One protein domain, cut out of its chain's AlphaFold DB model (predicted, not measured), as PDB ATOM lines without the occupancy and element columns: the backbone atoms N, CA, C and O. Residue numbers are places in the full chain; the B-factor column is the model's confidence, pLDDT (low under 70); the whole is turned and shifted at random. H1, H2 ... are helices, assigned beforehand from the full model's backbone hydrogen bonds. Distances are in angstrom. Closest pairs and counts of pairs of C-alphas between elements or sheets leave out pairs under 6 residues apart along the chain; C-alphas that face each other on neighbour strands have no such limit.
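This is residues 84 to 167 of the 167 residues of an uncharacterized protein of Clostridium sp. CAG:1219 (UniProt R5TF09). One long helix, H1, makes a rod; the chain folds back along it with short H3 and H4, and residues 84 to 91 stick out. The 84 printed residues have helices H1, H2, H3, H4 in order and no named strand. It is all helix and loose, radius of gyration of the C-alphas 16.3 A, spans 57 by 21 by 17 A.

H1, residues 84 to 120, runs 52.2 A from C-alpha 84 at (186.266, 137.065, -8.371), with a kink of 29 degrees near residue 97. H2 is residues 122 to 125, H3 129 to 138, and H4 150 to 163, ending at (165.280, 135.966, -2.881).

H1, the hub, touches H4 with residues 100 to 111 alone, closest C-alphas Ala 103 and Ile 158, 6.9 A, opposite ways at a shallow tilt of 15 degrees. H1 touches H3 with residues 111 to 119 alone, closest C-alphas Lys 111 and Cys 136, 6.5 A. H3 and H4 have every O i to N i+4 pair within hydrogen-bond range, H1 28 of 33.

The printed part has no cut. The link H3 to H4 is long. Residues 84 to 93 and 163 to 167 have pLDDT under 70.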
ATOM      1  N   GLU A  84     187.460 136.668  -9.144       42.03
ATOM      2  CA  GLU A  84     186.266 137.065  -8.371       42.03
ATOM      3  C   GLU A  84     184.958 137.275  -9.181       42.03
ATOM      4  O   GLU A  84     183.862 137.092  -8.648       42.03
ATOM      5  N   GLN A  85     185.011 137.646 -10.469       42.19
ATOM      6  CA  GLN A  85     183.796 137.890 -11.281       42.19
ATOM      7  C   GLN A  85     183.278 136.624 -11.983       42.19
ATOM      8  O   GLN A  85     182.078 136.494 -12.240       42.19
ATOM      9  N   VAL A  86     184.164 135.661 -12.254       49.59
ATOM     10  CA  VAL A  86     183.816 134.326 -12.778       49.59
ATOM     11  C   VAL A  86     183.268 133.437 -11.662       49.59
ATOM     12  O   VAL A  86     182.420 132.571 -11.903       49.59
ATOM     13  N   GLU A  87     183.717 133.685 -10.432       58.41
ATOM     14  CA  GLU A  87     183.340 132.941  -9.240       58.41
ATOM     15  C   GLU A  87     181.845 132.990  -8.954       58.41
ATOM     16  O   GLU A  87     181.268 131.939  -8.693       58.41
ATOM     17  N   TYR A  88     181.183 134.147  -9.046       61.62
ATOM     18  CA  TYR A  88     179.811 134.264  -8.543       61.62
ATOM     19  C   TYR A  88     178.783 133.419  -9.322       61.62
ATOM     20  O   TYR A  88     178.064 132.615  -8.717       61.62
ATOM     21  N   PRO A  89     178.706 133.482 -10.660       59.94
ATOM     22  CA  PRO A  89     177.746 132.648 -11.377       59.94
ATOM     23  C   PRO A  89     178.143 131.158 -11.430       59.94
ATOM     24  O   PRO A  89     177.277 130.276 -11.471       59.94
ATOM     25  N   TYR A  90     179.445 130.846 -11.389       64.94
ATOM     26  CA  TYR A  90     179.927 129.472 -11.232       64.94
ATOM     27  C   TYR A  90     179.561 128.909  -9.850       64.94
ATOM     28  O   TYR A  90     179.103 127.768  -9.750       64.94
ATOM     29  N   TYR A  91     179.684 129.715  -8.798       69.25
ATOM     30  CA  TYR A  91     179.246 129.428  -7.434       69.25
ATOM     31  C   TYR A  91     177.734 129.185  -7.379       69.25
ATOM     32  O   TYR A  91     177.296 128.171  -6.823       69.25
ATOM     33  N   LEU A  92     176.937 130.013  -8.067       67.81
ATOM     34  CA  LEU A  92     175.496 129.784  -8.212       67.81
ATOM     35  C   LEU A  92     175.193 128.408  -8.825       67.81
ATOM     36  O   LEU A  92     174.309 127.688  -8.353       67.81
ATOM     37  N   LEU A  93     175.927 128.006  -9.868       68.62
ATOM     38  CA  LEU A  93     175.699 126.731 -10.552       68.62
ATOM     39  C   LEU A  93     176.199 125.513  -9.757       68.62
ATOM     40  O   LEU A  93     175.559 124.457  -9.804       68.62
ATOM     41  N   THR A  94     177.347 125.627  -9.087       70.12
ATOM     42  CA  THR A  94     178.078 124.482  -8.516       70.12
ATOM     43  C   THR A  94     177.887 124.286  -7.020       70.12
ATOM     44  O   THR A  94     177.999 123.150  -6.571       70.12
ATOM     45  N   GLN A  95     177.548 125.337  -6.274       75.31
ATOM     46  CA  GLN A  95     177.333 125.273  -4.825       75.31
ATOM     47  C   GLN A  95     175.859 125.513  -4.491       75.31
ATOM     48  O   GLN A  95     175.166 124.630  -3.982       75.31
ATOM     49  N   VAL A  96     175.336 126.665  -4.908       75.19
ATOM     50  CA  VAL A  96     174.008 127.138  -4.495       75.19
ATOM     51  C   VAL A  96     172.879 126.318  -5.116       75.19
ATOM     52  O   VAL A  96     171.965 125.879  -4.420       75.19
ATOM     53  N   ARG A  97     172.919 126.057  -6.431       75.75
ATOM     54  CA  ARG A  97     171.876 125.273  -7.111       75.75
ATOM     55  C   ARG A  97     171.717 123.867  -6.511       75.75
ATOM     56  O   ARG A  97     170.573 123.456  -6.300       75.75
ATOM     57  N   PRO A  98     172.791 123.093  -6.249       79.94
ATOM     58  CA  PRO A  98     172.674 121.823  -5.535       79.94
ATOM     59  C   PRO A  98     172.003 121.935  -4.165       79.94
ATOM     60  O   PRO A  98     171.129 121.118  -3.864       79.94
ATOM     61  N   GLU A  99     172.375 122.931  -3.359       83.69
ATOM     62  CA  GLU A  99     171.791 123.163  -2.033       83.69
ATOM     63  C   GLU A  99     170.306 123.503  -2.120       83.69
ATOM     64  O   GLU A  99     169.492 122.852  -1.463       83.69
ATOM     65  N   TYR A 100     169.942 124.427  -3.008       82.19
ATOM     66  CA  TYR A 100     168.557 124.785  -3.288       82.19
ATOM     67  C   TYR A 100     167.737 123.555  -3.702       82.19
ATOM     68  O   TYR A 100     166.724 123.231  -3.086       82.19
ATOM     69  N   ILE A 101     168.218 122.776  -4.680       80.56
ATOM     70  CA  ILE A 101     167.539 121.547  -5.126       80.56
ATOM     71  C   ILE A 101     167.396 120.537  -3.981       80.56
ATOM     72  O   ILE A 101     166.383 119.834  -3.898       80.56
ATOM     73  N   LYS A 102     168.399 120.423  -3.108       84.75
ATOM     74  CA  LYS A 102     168.354 119.531  -1.946       84.75
ATOM     75  C   LYS A 102     167.310 120.000  -0.930       84.75
ATOM     76  O   LYS A 102     166.514 119.167  -0.496       84.75
ATOM     77  N   ALA A 103     167.274 121.289  -0.602       86.06
ATOM     78  CA  ALA A 103     166.284 121.883   0.298       86.06
ATOM     79  C   ALA A 103     164.859 121.657  -0.227       86.06
ATOM     80  O   ALA A 103     164.026 121.074   0.467       86.06
ATOM     81  N   CYS A 104     164.630 121.962  -1.506       82.81
ATOM     82  CA  CYS A 104     163.386 121.685  -2.217       82.81
ATOM     83  C   CYS A 104     162.929 120.224  -2.091       82.81
ATOM     84  O   CYS A 104     161.798 119.938  -1.702       82.81
ATOM     85  N   ARG A 105     163.823 119.274  -2.397       83.44
ATOM     86  CA  ARG A 105     163.510 117.837  -2.332       83.44
ATOM     87  C   ARG A 105     163.213 117.370  -0.913       83.44
ATOM     88  O   ARG A 105     162.377 116.486  -0.732       83.44
ATOM     89  N   ASN A 106     163.927 117.902   0.074       87.56
ATOM     90  CA  ASN A 106     163.698 117.571   1.474       87.56
ATOM     91  C   ASN A 106     162.326 118.068   1.927       87.56
ATOM     92  O   ASN A 106     161.574 117.291   2.506       87.56
ATOM     93  N   PHE A 107     161.970 119.301   1.573       89.88
ATOM     94  CA  PHE A 107     160.662 119.870   1.865       89.88
ATOM     95  C   PHE A 107     159.511 119.064   1.248       89.88
ATOM     96  O   PHE A 107     158.550 118.724   1.935       89.88
ATOM     97  N   ASP A 108     159.620 118.665  -0.023       85.19
ATOM     98  CA  ASP A 108     158.589 117.835  -0.660       85.19
ATOM     99  C   ASP A 108     158.426 116.471   0.022       85.19
ATOM    100  O   ASP A 108     157.306 115.983   0.194       85.19
ATOM    101  N   ARG A 109     159.535 115.856   0.447       87.38
ATOM    102  CA  ARG A 109     159.489 114.616   1.232       87.38
ATOM    103  C   ARG A 109     158.804 114.834   2.575       87.38
ATOM    104  O   ARG A 109     158.011 113.984   2.973       87.38
ATOM    105  N   GLU A 110     159.087 115.942   3.246       90.31
ATOM    106  CA  GLU A 110     158.533 116.241   4.564       90.31
ATOM    107  C   GLU A 110     157.030 116.536   4.511       90.31
ATOM    108  O   GLU A 110     156.271 115.989   5.311       90.31
ATOM    109  N   LYS A 111     156.564 117.272   3.494       89.75
ATOM    110  CA  LYS A 111     155.128 117.446   3.213       89.75
ATOM    111  C   LYS A 111     154.407 116.105   3.069       89.75
ATOM    112  O   LYS A 111     153.360 115.885   3.680       89.75
ATOM    113  N   LEU A 112     154.963 115.197   2.262       89.75
ATOM    114  CA  LEU A 112     154.368 113.876   2.037       89.75
ATOM    115  C   LEU A 112     154.371 113.028   3.312       89.75
ATOM    116  O   LEU A 112     153.361 112.400   3.618       89.75
ATOM    117  N   ARG A 113     155.469 113.042   4.075       92.69
ATOM    118  CA  ARG A 113     155.560 112.348   5.369       92.69
ATOM    119  C   ARG A 113     154.537 112.870   6.367       92.69
ATOM    120  O   ARG A 113     153.839 112.063   6.969       92.69
ATOM    121  N   THR A 114     154.407 114.188   6.484       93.50
ATOM    122  CA  THR A 114     153.435 114.838   7.374       93.50
ATOM    123  C   THR A 114     152.009 114.442   7.005       93.50
ATOM    124  O   THR A 114     151.210 114.103   7.873       93.50
ATOM    125  N   LEU A 115     151.686 114.411   5.708       93.31
ATOM    126  CA  LEU A 115     150.372 113.970   5.246       93.31
ATOM    127  C   LEU A 115     150.122 112.479   5.520       93.31
ATOM    128  O   LEU A 115     149.019 112.106   5.919       93.31
ATOM    129  N   GLU A 116     151.119 111.618   5.299       94.38
ATOM    130  CA  GLU A 116     151.018 110.190   5.622       94.38
ATOM    131  C   GLU A 116     150.819 109.960   7.128       94.38
ATOM    132  O   GLU A 116     149.992 109.133   7.511       94.38
ATOM    133  N   ASP A 117     151.538 110.697   7.974       95.88
ATOM    134  CA  ASP A 117     151.404 110.640   9.431       95.88
ATOM    135  C   ASP A 117     150.015 111.099   9.894       95.88
ATOM    136  O   ASP A 117     149.314 110.367  10.596       95.88
ATOM    137  N   ALA A 118     149.548 112.248   9.393       94.88
ATOM    138  CA  ALA A 118     148.218 112.763   9.696       94.88
ATOM    139  C   ALA A 118     147.114 111.755   9.331       94.88
ATOM    140  O   ALA A 118     146.175 111.557  10.101       94.88
ATOM    141  N   LYS A 119     147.250 111.064   8.189       93.88
ATOM    142  CA  LYS A 119     146.312 110.016   7.754       93.88
ATOM    143  C   LYS A 119     146.328 108.777   8.647       93.88
ATOM    144  O   LYS A 119     145.270 108.195   8.868       93.88
ATOM    145  N   LYS A 120     147.492 108.367   9.163       96.44
ATOM    146  CA  LYS A 120     147.588 107.256  10.130       96.44
ATOM    147  C   LYS A 120     146.923 107.599  11.459       96.44
ATOM    148  O   LYS A 120     146.375 106.719  12.112       96.44
ATOM    149  N   HIS A 121     146.944 108.874  11.832       96.06
ATOM    150  CA  HIS A 121     146.337 109.397  13.051       96.06
ATOM    151  C   HIS A 121     145.027 110.144  12.758       96.06
ATOM    152  O   HIS A 121     144.796 111.235  13.286       96.06
ATOM    153  N   TYR A 122     144.168 109.550  11.919       93.06
ATOM    154  CA  TYR A 122     142.938 110.172  11.414       93.06
ATOM    155  C   TYR A 122     142.059 110.764  12.523       93.06
ATOM    156  O   TYR A 122     141.628 111.909  12.411       93.06
ATOM    157  N   ASP A 123     141.863 110.045  13.630       95.38
ATOM    158  CA  ASP A 123     141.021 110.502  14.745       95.38
ATOM    159  C   ASP A 123     141.475 111.851  15.326       95.38
ATOM    160  O   ASP A 123     140.657 112.655  15.775       95.38
ATOM    161  N   ARG A 124     142.782 112.137  15.273       94.44
ATOM    162  CA  ARG A 124     143.388 113.369  15.793       94.44
ATOM    163  C   ARG A 124     143.397 114.521  14.784       94.44
ATOM    164  O   ARG A 124     143.426 115.681  15.207       94.44
ATOM    165  N   TYR A 125     143.418 114.211  13.485       96.00
ATOM    166  CA  TYR A 125     143.684 115.181  12.412       96.00
ATOM    167  C   TYR A 125     142.624 115.218  11.300       96.00
ATOM    168  O   TYR A 125     142.838 115.838  10.257       96.00
ATOM    169  N   SER A 126     141.478 114.561  11.486       95.31
ATOM    170  CA  SER A 126     140.425 114.426  10.467       95.31
ATOM    171  C   SER A 126     139.952 115.761   9.883       95.31
ATOM    172  O   SER A 126     139.646 115.833   8.693       95.31
ATOM    173  N   LYS A 127     139.936 116.831  10.688       94.31
ATOM    174  CA  LYS A 127     139.522 118.181  10.266       94.31
ATOM    175  C   LYS A 127     140.608 118.911   9.473       94.31
ATOM    176  O   LYS A 127     140.300 119.755   8.638       94.31
ATOM    177  N   GLU A 128     141.872 118.588   9.719       94.69
ATOM    178  CA  GLU A 128     143.037 119.240   9.129       94.69
ATOM    179  C   GLU A 128     143.504 118.568   7.832       94.69
ATOM    180  O   GLU A 128     144.061 119.248   6.968       94.69
ATOM    181  N   ILE A 129     143.255 117.263   7.661       94.44
ATOM    182  CA  ILE A 129     143.678 116.488   6.480       94.44
ATOM    183  C   ILE A 129     143.256 117.146   5.151       94.44
ATOM    184  O   ILE A 129     144.131 117.302   4.300       94.44
ATOM    185  N   PRO A 130     141.997 117.589   4.934       94.50
ATOM    186  CA  PRO A 130     141.605 118.198   3.656       94.50
ATOM    187  C   PRO A 130     142.392 119.474   3.330       94.50
ATOM    188  O   PRO A 130     142.777 119.710   2.183       94.50
ATOM    189  N   CYS A 131     142.662 120.286   4.353       93.62
ATOM    190  CA  CYS A 131     143.438 121.515   4.234       93.62
ATOM    191  C   CYS A 131     144.912 121.198   3.930       93.62
ATOM    192  O   CYS A 131     145.467 121.731   2.970       93.62
ATOM    193  N   LEU A 132     145.506 120.236   4.648       92.19
ATOM    194  CA  LEU A 132     146.871 119.764   4.394       92.19
ATOM    195  C   LEU A 132     147.024 119.155   2.991       92.19
ATOM    196  O   LEU A 132     148.006 119.429   2.307       92.19
ATOM    197  N   GLU A 133     146.052 118.377   2.510       91.94
ATOM    198  CA  GLU A 133     146.051 117.867   1.134       91.94
ATOM    199  C   GLU A 133     145.973 118.994   0.102       91.94
ATOM    200  O   GLU A 133     146.646 118.936  -0.931       91.94
ATOM    201  N   SER A 134     145.162 120.021   0.370       88.94
ATOM    202  CA  SER A 134     145.067 121.198  -0.490       88.94
ATOM    203  C   SER A 134     146.392 121.958  -0.536       88.94
ATOM    204  O   SER A 134     146.876 122.272  -1.627       88.94
ATOM    205  N   TYR A 135     147.023 122.172   0.622       88.00
ATOM    206  CA  TYR A 135     148.347 122.774   0.725       88.00
ATOM    207  C   TYR A 135     149.398 121.945  -0.022       88.00
ATOM    208  O   TYR A 135     150.089 122.479  -0.878       88.00
ATOM    209  N   CYS A 136     149.466 120.626   0.171       86.06
ATOM    210  CA  CYS A 136     150.424 119.778  -0.546       86.06
ATOM    211  C   CYS A 136     150.254 119.817  -2.076       86.06
ATOM    212  O   CYS A 136     151.234 119.638  -2.800       86.06
ATOM    213  N   LYS A 137     149.031 120.046  -2.578       84.31
ATOM    214  CA  LYS A 137     148.743 120.160  -4.019       84.31
ATOM    215  C   LYS A 137     149.038 121.544  -4.590       84.31
ATOM    216  O   LYS A 137     149.469 121.641  -5.734       84.31
ATOM    217  N   THR A 138     148.745 122.597  -3.831       81.44
ATOM    218  CA  THR A 138     148.734 123.983  -4.332       81.44
ATOM    219  C   THR A 138     149.830 124.864  -3.737       81.44
ATOM    220  O   THR A 138     150.034 125.969  -4.213       81.44
ATOM    221  N   ASN A 139     150.540 124.399  -2.709       77.38
ATOM    222  CA  ASN A 139     151.456 125.179  -1.867       77.38
ATOM    223  C   ASN A 139     150.852 126.508  -1.357       77.38
ATOM    224  O   ASN A 139     151.582 127.433  -1.020       77.38
ATOM    225  N   ASP A 140     149.523 126.617  -1.285       83.19
ATOM    226  CA  ASP A 140     148.836 127.810  -0.794       83.19
ATOM    227  C   ASP A 140     148.880 127.851   0.738       83.19
ATOM    228  O   ASP A 140     148.123 127.142   1.406       83.19
ATOM    229  N   ALA A 141     149.782 128.665   1.293       84.75
ATOM    230  CA  ALA A 141     150.019 128.768   2.734       84.75
ATOM    231  C   ALA A 141     148.748 129.095   3.537       84.75
ATOM    232  O   ALA A 141     148.623 128.651   4.676       84.75
ATOM    233  N   THR A 142     147.765 129.782   2.939       86.31
ATOM    234  CA  THR A 142     146.482 130.092   3.599       86.31
ATOM    235  C   THR A 142     145.641 128.847   3.880       86.31
ATOM    236  O   THR A 142     144.770 128.857   4.748       86.31
ATOM    237  N   LYS A 143     145.916 127.751   3.167       87.38
ATOM    238  CA  LYS A 143     145.265 126.451   3.341       87.38
ATOM    239  C   LYS A 143     146.048 125.518   4.256       87.38
ATOM    240  O   LYS A 143     145.591 124.403   4.496       87.38
ATOM    241  N   CYS A 144     147.218 125.925   4.748       90.31
ATOM    242  CA  CYS A 144     147.991 125.105   5.667       90.31
ATOM    243  C   CYS A 144     147.378 125.181   7.078       90.31
ATOM    244  O   CYS A 144     147.247 126.275   7.629       90.31
ATOM    245  N   PRO A 145     146.984 124.052   7.693       92.88
ATOM    246  CA  PRO A 145     146.472 124.063   9.060       92.88
ATOM    247  C   PRO A 145     147.527 124.566  10.045       92.88
ATOM    248  O   PRO A 145     148.690 124.184   9.947       92.88
ATOM    249  N   GLN A 146     147.111 125.314  11.071       91.19
ATOM    250  CA  GLN A 146     148.029 125.861  12.081       91.19
ATOM    251  C   GLN A 146     148.893 124.785  12.766       91.19
ATOM    252  O   GLN A 146     150.055 125.026  13.066       91.19
ATOM    253  N   LYS A 147     148.366 123.565  12.954       92.00
ATOM    254  CA  LYS A 147     149.125 122.420  13.501       92.00
ATOM    255  C   LYS A 147     150.316 121.986  12.631       92.00
ATOM    256  O   LYS A 147     151.185 121.276  13.123       92.00
ATOM    257  N   PHE A 148     150.343 122.386  11.362       93.19
ATOM    258  CA  PHE A 148     151.386 122.066  10.389       93.19
ATOM    259  C   PHE A 148     152.085 123.331   9.858       93.19
ATOM    260  O   PHE A 148     152.698 123.287   8.794       93.19
ATOM    261  N   SER A 149     152.024 124.453  10.594       90.38
ATOM    262  CA  SER A 149     152.614 125.735  10.176       90.38
ATOM    263  C   SER A 149     154.127 125.675   9.965       90.38
ATOM    264  O   SER A 149     154.643 126.438   9.161       90.38
ATOM    265  N   PHE A 150     154.828 124.724  10.592       91.75
ATOM    266  CA  PHE A 150     156.260 124.503  10.356       91.75
ATOM    267  C   PHE A 150     156.584 124.225   8.877       91.75
ATOM    268  O   PHE A 150     157.667 124.562   8.411       91.75
ATOM    269  N   LEU A 151     155.640 123.654   8.112       90.38
ATOM    270  CA  LEU A 151     155.802 123.482   6.667       90.38
ATOM    271  C   LEU A 151     155.799 124.834   5.940       90.38
ATOM    272  O   LEU A 151     156.487 124.988   4.936       90.38
ATOM    273  N   VAL A 152     155.040 125.813   6.433       89.38
ATOM    274  CA  VAL A 152     155.069 127.180   5.902       89.38
ATOM    275  C   VAL A 152     156.413 127.830   6.217       89.38
ATOM    276  O   VAL A 152     157.017 128.396   5.312       89.38
ATOM    277  N   ASP A 153     156.924 127.676   7.440       88.31
ATOM    278  CA  ASP A 153     158.229 128.226   7.833       88.31
ATOM    279  C   ASP A 153     159.371 127.635   6.986       88.31
ATOM    280  O   ASP A 153     160.248 128.350   6.501       88.31
ATOM    281  N   ASP A 154     159.361 126.320   6.757       86.44
ATOM    282  CA  ASP A 154     160.361 125.660   5.913       86.44
ATOM    283  C   ASP A 154     160.237 126.054   4.437       86.44
ATOM    284  O   ASP A 154     161.249 126.168   3.741       86.44
ATOM    285  N   PHE A 155     159.017 126.306   3.961       85.00
ATOM    286  CA  PHE A 155     158.795 126.857   2.628       85.00
ATOM    287  C   PHE A 155     159.354 128.281   2.512       85.00
ATOM    288  O   PHE A 155     160.063 128.571   1.549       85.00
ATOM    289  N   GLN A 156     159.126 129.137   3.512       84.25
ATOM    290  CA  GLN A 156     159.654 130.504   3.543       84.25
ATOM    291  C   GLN A 156     161.184 130.531   3.531       84.25
ATOM    292  O   GLN A 156     161.760 131.304   2.777       84.25
ATOM    293  N   LYS A 157     161.865 129.633   4.258       85.25
ATOM    294  CA  LYS A 157     163.337 129.517   4.185       85.25
ATOM    295  C   LYS A 157     163.828 129.218   2.766       85.25
ATOM    296  O   LYS A 157     164.865 129.723   2.347       85.25
ATOM    297  N   ILE A 158     163.098 128.391   2.015       83.00
ATOM    298  CA  ILE A 158     163.427 128.101   0.612       83.00
ATOM    299  C   ILE A 158     163.191 129.338  -0.265       83.00
ATOM    300  O   ILE A 158     164.005 129.615  -1.149       83.00
ATOM    301  N   GLU A 159     162.122 130.100  -0.018       77.69
ATOM    302  CA  GLU A 159     161.867 131.371  -0.712       77.69
ATOM    303  C   GLU A 159     162.930 132.432  -0.389       77.69
ATOM    304  O   GLU A 159     163.369 133.150  -1.282       77.69
ATOM    305  N   GLU A 160     163.395 132.516   0.856       79.75
ATOM    306  CA  GLU A 160     164.483 133.407   1.266       79.75
ATOM    307  C   GLU A 160     165.792 133.057   0.565       79.75
ATOM    308  O   GLU A 160     166.478 133.957   0.084       79.75
ATOM    309  N   MET A 161     166.111 131.761   0.437       77.31
ATOM    310  CA  MET A 161     167.224 131.332  -0.405       77.31
ATOM    311  C   MET A 161     167.041 131.899  -1.816       77.31
ATOM    312  O   MET A 161     167.934 132.596  -2.276       77.31
ATOM    313  N   GLU A 162     165.878 131.699  -2.459       72.12
ATOM    314  CA  GLU A 162     165.597 132.236  -3.805       72.12
ATOM    315  C   GLU A 162     165.769 133.767  -3.896       72.12
ATOM    316  O   GLU A 162     166.344 134.271  -4.864       72.12
ATOM    317  N   ASN A 163     165.280 134.504  -2.898       68.12
ATOM    318  CA  ASN A 163     165.280 135.966  -2.881       68.12
ATOM    319  C   ASN A 163     166.659 136.572  -2.601       68.12
ATOM    320  O   ASN A 163     166.968 137.634  -3.135       68.12
ATOM    321  N   ASN A 164     167.522 135.884  -1.851       65.06
ATOM    322  CA  ASN A 164     168.915 136.301  -1.651       65.06
ATOM    323  C   ASN A 164     169.747 136.255  -2.947       65.06
ATOM    324  O   ASN A 164     170.902 136.674  -2.959       65.06
ATOM    325  N   PHE A 165     169.170 135.767  -4.050       62.56
ATOM    326  CA  PHE A 165     169.777 135.794  -5.381       62.56
ATOM    327  C   PHE A 165     169.304 136.983  -6.242       62.56
ATOM    328  O   PHE A 165     169.632 137.047  -7.432       62.56
ATOM    329  N   ILE A 166     168.507 137.901  -5.677       53.00
ATOM    330  CA  ILE A 166     168.077 139.159  -6.302       53.00
ATOM    331  C   ILE A 166     169.087 140.263  -5.952       53.00
ATOM    332  O   ILE A 166     169.240 140.594  -4.779       53.00
ATOM    333  N   PHE A 167     169.762 140.818  -6.966       48.84
ATOM    334  CA  PHE A 167     170.565 142.047  -6.877       48.84
ATOM    335  C   PHE A 167     169.922 143.143  -7.715       48.84
ATOM    336  O   PHE A 167     169.549 142.833  -8.874       48.84
TER     337      PHE A 167